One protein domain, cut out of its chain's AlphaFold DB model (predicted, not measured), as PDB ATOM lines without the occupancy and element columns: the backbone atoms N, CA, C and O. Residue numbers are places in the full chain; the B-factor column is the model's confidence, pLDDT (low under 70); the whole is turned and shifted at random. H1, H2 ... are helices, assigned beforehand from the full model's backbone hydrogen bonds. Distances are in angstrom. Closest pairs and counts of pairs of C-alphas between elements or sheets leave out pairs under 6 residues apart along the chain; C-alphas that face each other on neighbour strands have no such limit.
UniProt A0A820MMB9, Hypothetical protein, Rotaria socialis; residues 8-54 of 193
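What this domain is: This is residues 8 to 54 of the 193 residues of the protein "Hypothetical protein" of Rotaria socialis (UniProt A0A820MMB9). Helix H3 runs through the middle of a flat, open arrangement, with short H1 and H2 off one side and short H4 off the other, joined by looping links with few contacts. Residues 23 to 28, of which 27 and 28 belong to H3, stick out. The printed part has 47 residues with four named helices, H1 to H4 in chain order, and no named strand: all helix. It is only just compact, close to loose, with a radius of gyration of the C-alphas of 11.4 A and spans of 31 by 28 by 12 A.

How they stand to each other: Start at H3, residues 27 to 37; it is close to but not clearly touching H2, residues 15 to 18, where the C-alphas of Leu 34 and Thr 16, their closest, are 7.4 A apart. H2 is likewise close to but not clearly touching H1, residues 8 to 13, the closest C-alphas being Leu 11 and Tyr 18 at 7.1 A. H4, residues 48 to 53, is apart from H3. Each O i to N i+4 pair is within hydrogen-bond range in H1, H3 and H4; H2 is too short for one.

Where its parts are: Find C-alpha 27 at (256.446, 230.194, 245.511); H3 runs 14.3 A to C-alpha 37. H1 begins at C-alpha 8, (276.604, 241.685, 258.082), and H4 ends at C-alpha 53, (261.790, 215.416, 254.621).

The domain as a whole: The farthest C-alphas, Gln 10 and Leu 53, are 31.4 A apart. The printed part has no cut, no link is long, and no printed residue is under 70 in pLDDT.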
ATOM      1  N   TRP A   8     276.989 243.021 257.621       76.75
ATOM      2  CA  TRP A   8     276.604 241.685 258.082       76.75
ATOM      3  C   TRP A   8     275.602 241.725 259.231       76.75
ATOM      4  O   TRP A   8     274.852 240.769 259.442       76.75
ATOM      5  N   GLN A   9     275.605 242.795 260.024       75.06
ATOM      6  CA  GLN A   9     274.552 243.037 261.010       75.06
ATOM      7  C   GLN A   9     273.261 243.476 260.321       75.06
ATOM      8  O   GLN A   9     272.203 242.938 260.636       75.06
ATOM      9  N   GLN A  10     273.349 244.365 259.332       75.31
ATOM     10  CA  GLN A  10     272.188 244.813 258.561       75.31
ATOM     11  C   GLN A  10     271.526 243.668 257.788       75.31
ATOM     12  O   GLN A  10     270.306 243.537 257.839       75.31
ATOM     13  N   LEU A  11     272.308 242.778 257.169       76.38
ATOM     14  CA  LEU A  11     271.789 241.575 256.510       76.38
ATOM     15  C   LEU A  11     271.056 240.645 257.480       76.38
ATOM     16  O   LEU A  11     270.063 240.034 257.102       76.38
ATOM     17  N   ARG A  12     271.521 240.535 258.731       74.00
ATOM     18  CA  ARG A  12     270.876 239.692 259.750       74.00
ATOM     19  C   ARG A  12     269.577 240.281 260.287       74.00
ATOM     20  O   ARG A  12     268.689 239.516 260.638       74.00
ATOM     21  N   LEU A  13     269.477 241.604 260.368       75.44
ATOM     22  CA  LEU A  13     268.308 242.290 260.922       75.44
ATOM     23  C   LEU A  13     267.232 242.569 259.864       75.44
ATOM     24  O   LEU A  13     266.049 242.480 260.166       75.44
ATOM     25  N   ASN A  14     267.636 242.845 258.622       74.00
ATOM     26  CA  ASN A  14     266.751 243.271 257.533       74.00
ATOM     27  C   ASN A  14     266.755 242.282 256.361       74.00
ATOM     28  O   ASN A  14     266.633 242.685 255.206       74.00
ATOM     29  N   ILE A  15     266.920 240.986 256.635       76.25
ATOM     30  CA  ILE A  15     267.117 239.964 255.597       76.25
ATOM     31  C   ILE A  15     265.998 239.969 254.540       76.25
ATOM     32  O   ILE A  15     266.266 239.791 253.357       76.25
ATOM     33  N   THR A  16     264.768 240.286 254.950       72.12
ATOM     34  CA  THR A  16     263.570 240.390 254.103       72.12
ATOM     35  C   THR A  16     263.589 241.569 253.128       72.12
ATOM     36  O   THR A  16     262.918 241.516 252.103       72.12
ATOM     37  N   HIS A  17     264.353 242.628 253.414       76.00
ATOM     38  CA  HIS A  17     264.501 243.778 252.519       76.00
ATOM     39  C   HIS A  17     265.574 243.559 251.446       76.00
ATOM     40  O   HIS A  17     265.503 244.182 250.389       76.00
ATOM     41  N   TYR A  18     266.548 242.683 251.708       77.50
ATOM     42  CA  TYR A  18     267.664 242.408 250.798       77.50
ATOM     43  C   TYR A  18     267.466 241.146 249.956       77.50
ATOM     44  O   TYR A  18     267.959 241.073 248.831       77.50
ATOM     45  N   LEU A  19     266.774 240.139 250.489       80.69
ATOM     46  CA  LEU A  19     266.469 238.919 249.755       80.69
ATOM     47  C   LEU A  19     265.113 239.040 249.065       80.69
ATOM     48  O   LEU A  19     264.062 239.080 249.698       80.69
ATOM     49  N   HIS A  20     265.156 239.051 247.739       85.25
ATOM     50  CA  HIS A  20     263.967 239.032 246.903       85.25
ATOM     51  C   HIS A  20     263.578 237.604 246.521       85.25
ATOM     52  O   HIS A  20     264.419 236.705 246.455       85.25
ATOM     53  N   ALA A  21     262.290 237.414 246.231       87.62
ATOM     54  CA  ALA A  21     261.789 236.170 245.665       87.62
ATOM     55  C   ALA A  21     262.530 235.840 244.365       87.62
ATOM     56  O   ALA A  21     262.694 236.686 243.481       87.62
ATOM     57  N   ILE A  22     262.968 234.590 244.241       88.06
ATOM     58  CA  ILE A  22     263.651 234.114 243.047       88.06
ATOM     59  C   ILE A  22     262.580 233.884 241.979       88.06
ATOM     60  O   ILE A  22     261.753 232.979 242.105       88.06
ATOM     61  N   SER A  23     262.587 234.718 240.939       90.19
ATOM     62  CA  SER A  23     261.513 234.810 239.933       90.19
ATOM     63  C   SER A  23     261.258 233.526 239.141       90.19
ATOM     64  O   SER A  23     260.158 233.314 238.643       90.19
ATOM     65  N   HIS A  24     262.266 232.667 239.019       89.88
ATOM     66  CA  HIS A  24     262.206 231.400 238.287       89.88
ATOM     67  C   HIS A  24     261.977 230.185 239.198       89.88
ATOM     68  O   HIS A  24     261.943 229.052 238.719       89.88
ATOM     69  N   CYS A  25     261.831 230.401 240.506       88.44
ATOM     70  CA  CYS A  25     261.511 229.352 241.463       88.44
ATOM     71  C   CYS A  25     260.022 229.366 241.812       88.44
ATOM     72  O   CYS A  25     259.338 230.382 241.703       88.44
ATOM     73  N   THR A  26     259.513 228.223 242.268       90.81
ATOM     74  CA  THR A  26     258.135 228.138 242.754       90.81
ATOM     75  C   THR A  26     257.968 228.958 244.034       90.81
ATOM     76  O   THR A  26     258.892 229.070 244.843       90.81
ATOM     77  N   ASN A  27     256.760 229.479 244.269       91.12
ATOM     78  CA  ASN A  27     256.446 230.194 245.511       91.12
ATOM     79  C   ASN A  27     256.740 229.330 246.742       91.12
ATOM     80  O   ASN A  27     257.318 229.809 247.704       91.12
ATOM     81  N   GLN A  28     256.444 228.031 246.669       89.81
ATOM     82  CA  GLN A  28     256.740 227.084 247.745       89.81
ATOM     83  C   GLN A  28     258.242 226.958 248.046       89.81
ATOM     84  O   GLN A  28     258.630 226.824 249.203       89.81
ATOM     85  N   PHE A  29     259.097 227.017 247.022       90.50
ATOM     86  CA  PHE A  29     260.545 227.027 247.216       90.50
ATOM     87  C   PHE A  29     261.008 228.342 247.852       90.50
ATOM     88  O   PHE A  29     261.779 228.325 248.811       90.50
ATOM     89  N   ASN A  30     260.491 229.475 247.368       90.75
ATOM     90  CA  ASN A  30     260.782 230.788 247.944       90.75
ATOM     91  C   ASN A  30     260.345 230.876 249.417       90.75
ATOM     92  O   ASN A  30     261.102 231.391 250.229       90.75
ATOM     93  N   GLU A  31     259.203 230.298 249.794       90.00
ATOM     94  CA  GLU A  31     258.748 230.209 251.192       90.00
ATOM     95  C   GLU A  31     259.718 229.421 252.084       90.00
ATOM     96  O   GLU A  31     259.995 229.809 253.219       90.00
ATOM     97  N   ILE A  32     260.287 228.321 251.580       89.56
ATOM     98  CA  ILE A  32     261.269 227.535 252.339       89.56
ATOM     99  C   ILE A  32     262.553 228.337 252.543       89.56
ATOM    100  O   ILE A  32     263.048 228.421 253.668       89.56
ATOM    101  N   ILE A  33     263.094 228.930 251.479       88.50
ATOM    102  CA  ILE A  33     264.358 229.669 251.553       88.50
ATOM    103  C   ILE A  33     264.181 230.955 252.370       88.50
ATOM    104  O   ILE A  33     264.861 231.141 253.378       88.50
ATOM    105  N   LEU A  34     263.246 231.816 251.970       86.38
ATOM    106  CA  LEU A  34     263.072 233.158 252.528       86.38
ATOM    107  C   LEU A  34     262.327 233.153 253.861       86.38
ATOM    108  O   LEU A  34     262.695 233.898 254.764       86.38
ATOM    109  N   GLY A  35     261.308 232.305 254.000       82.25
ATOM    110  CA  GLY A  35     260.466 232.255 255.195       82.25
ATOM    111  C   GLY A  35     261.028 231.379 256.314       82.25
ATOM    112  O   GLY A  35     260.799 231.662 257.490       82.25
ATOM    113  N   ARG A  36     261.774 230.314 255.982       88.00
ATOM    114  CA  ARG A  36     262.242 229.334 256.979       88.00
ATOM    115  C   ARG A  36     263.756 229.273 257.131       88.00
ATOM    116  O   ARG A  36     264.257 229.430 258.240       88.00
ATOM    117  N   MET A  37     264.509 229.058 256.054       89.00
ATOM    118  CA  MET A  37     265.968 228.892 256.147       89.00
ATOM    119  C   MET A  37     266.688 230.195 256.511       89.00
ATOM    120  O   MET A  37     267.637 230.173 257.294       89.00
ATOM    121  N   CYS A  38     266.213 231.326 255.996       87.44
ATOM    122  CA  CYS A  38     266.744 232.656 256.290       87.44
ATOM    123  C   CYS A  38     266.111 233.314 257.530       87.44
ATOM    124  O   CYS A  38     266.227 234.526 257.691       87.44
ATOM    125  N   ASN A  39     265.458 232.555 258.419       85.94
ATOM    126  CA  ASN A  39     264.823 233.133 259.605       85.94
ATOM    127  C   ASN A  39     265.855 233.814 260.527       85.94
ATOM    128  O   ASN A  39     266.960 233.301 260.738       85.94
ATOM    129  N   ILE A  40     265.509 234.978 261.076       84.88
ATOM    130  CA  ILE A  40     266.371 235.741 261.987       84.88
ATOM    131  C   ILE A  40     266.629 234.937 263.266       84.88
ATOM    132  O   ILE A  40     267.775 234.868 263.716       84.88
ATOM    133  N   ASP A  41     265.600 234.267 263.795       86.25
ATOM    134  CA  ASP A  41     265.732 233.370 264.941       86.25
ATOM    135  C   ASP A  41     266.311 232.017 264.484       86.25
ATOM    136  O   ASP A  41     265.668 231.297 263.710       86.25
ATOM    137  N   PRO A  42     267.521 231.634 264.936       86.56
ATOM    138  CA  PRO A  42     268.128 230.362 264.561       86.56
ATOM    139  C   PRO A  42     267.316 229.148 265.023       86.56
ATOM    140  O   PRO A  42     267.401 228.110 264.373       86.56
ATOM    141  N   ASN A  43     266.519 229.263 266.090       89.75
ATOM    142  CA  ASN A  43     265.724 228.146 266.612       89.75
ATOM    143  C   ASN A  43     264.491 227.848 265.751       89.75
ATOM    144  O   ASN A  43     263.945 226.752 265.815       89.75
ATOM    145  N   GLN A  44     264.061 228.819 264.942       89.56
ATOM    146  CA  GLN A  44     262.955 228.673 263.994       89.56
ATOM    147  C   GLN A  44     263.422 228.149 262.633       89.56
ATOM    148  O   GLN A  44     262.602 227.853 261.760       89.56
ATOM    149  N   ARG A  45     264.741 228.059 262.413       92.44
ATOM    150  CA  ARG A  45     265.274 227.526 261.163       92.44
ATOM    151  C   ARG A  45     265.099 226.013 261.146       92.44
ATOM    152  O   ARG A  45     265.436 225.353 262.128       92.44
ATOM    153  N   PRO A  46     264.643 225.450 260.020       92.81
ATOM    154  CA  PRO A  46     264.531 224.015 259.888       92.81
ATOM    155  C   PRO A  46     265.922 223.386 259.965       92.81
ATOM    156  O   PRO A  46     266.891 223.876 259.375       92.81
ATOM    157  N   SER A  47     266.007 222.270 260.672       93.25
ATOM    158  CA  SER A  47     267.188 221.421 260.673       93.25
ATOM    159  C   SER A  47     267.432 220.820 259.284       93.25
ATOM    160  O   SER A  47     266.525 220.692 258.454       93.25
ATOM    161  N   ALA A  48     268.666 220.375 259.034       91.12
ATOM    162  CA  ALA A  48     268.996 219.674 257.791       91.12
ATOM    163  C   ALA A  48     268.121 218.423 257.577       91.12
ATOM    164  O   ALA A  48     267.754 218.112 256.448       91.12
ATOM    165  N   TYR A  49     267.752 217.730 258.661       91.56
ATOM    166  CA  TYR A  49     266.865 216.571 258.599       91.56
ATOM    167  C   TYR A  49     265.447 216.952 258.151       91.56
ATOM    168  O   TYR A  49     264.900 216.319 257.252       91.56
ATOM    169  N   GLU A  50     264.873 218.020 258.705       91.19
ATOM    170  CA  GLU A  50     263.542 218.502 258.311       91.19
ATOM    171  C   GLU A  50     263.499 218.981 256.856       91.19
ATOM    172  O   GLU A  50     262.503 218.766 256.165       91.19
ATOM    173  N   LEU A  51     264.585 219.579 256.358       91.00
ATOM    174  CA  LEU A  51     264.703 219.950 254.947       91.00
ATOM    175  C   LEU A  51     264.719 218.726 254.024       91.00
ATOM    176  O   LEU A  51     264.107 218.769 252.962       91.00
ATOM    177  N   LEU A  52     265.362 217.626 254.425       88.62
ATOM    178  CA  LEU A  52     265.371 216.381 253.644       88.62
ATOM    179  C   LEU A  52     264.000 215.702 253.591       88.62
ATOM    180  O   LEU A  52     263.693 215.019 252.617       88.62
ATOM    181  N   LEU A  53     263.173 215.890 254.620       89.31
ATOM    182  CA  LEU A  53     261.790 215.416 254.621       89.31
ATOM    183  C   LEU A  53     260.860 216.308 253.790       89.31
ATOM    184  O   LEU A  53     259.748 215.892 253.468       89.31
ATOM    185  N   ASN A  54     261.286 217.526 253.445       87.75
ATOM    186  CA  ASN A  54     260.476 218.446 252.668       87.75
ATOM    187  C   ASN A  54     260.446 218.018 251.183       87.75
ATOM    188  O   ASN A  54     261.487 218.053 250.521       87.75
TER     189      ASN A  54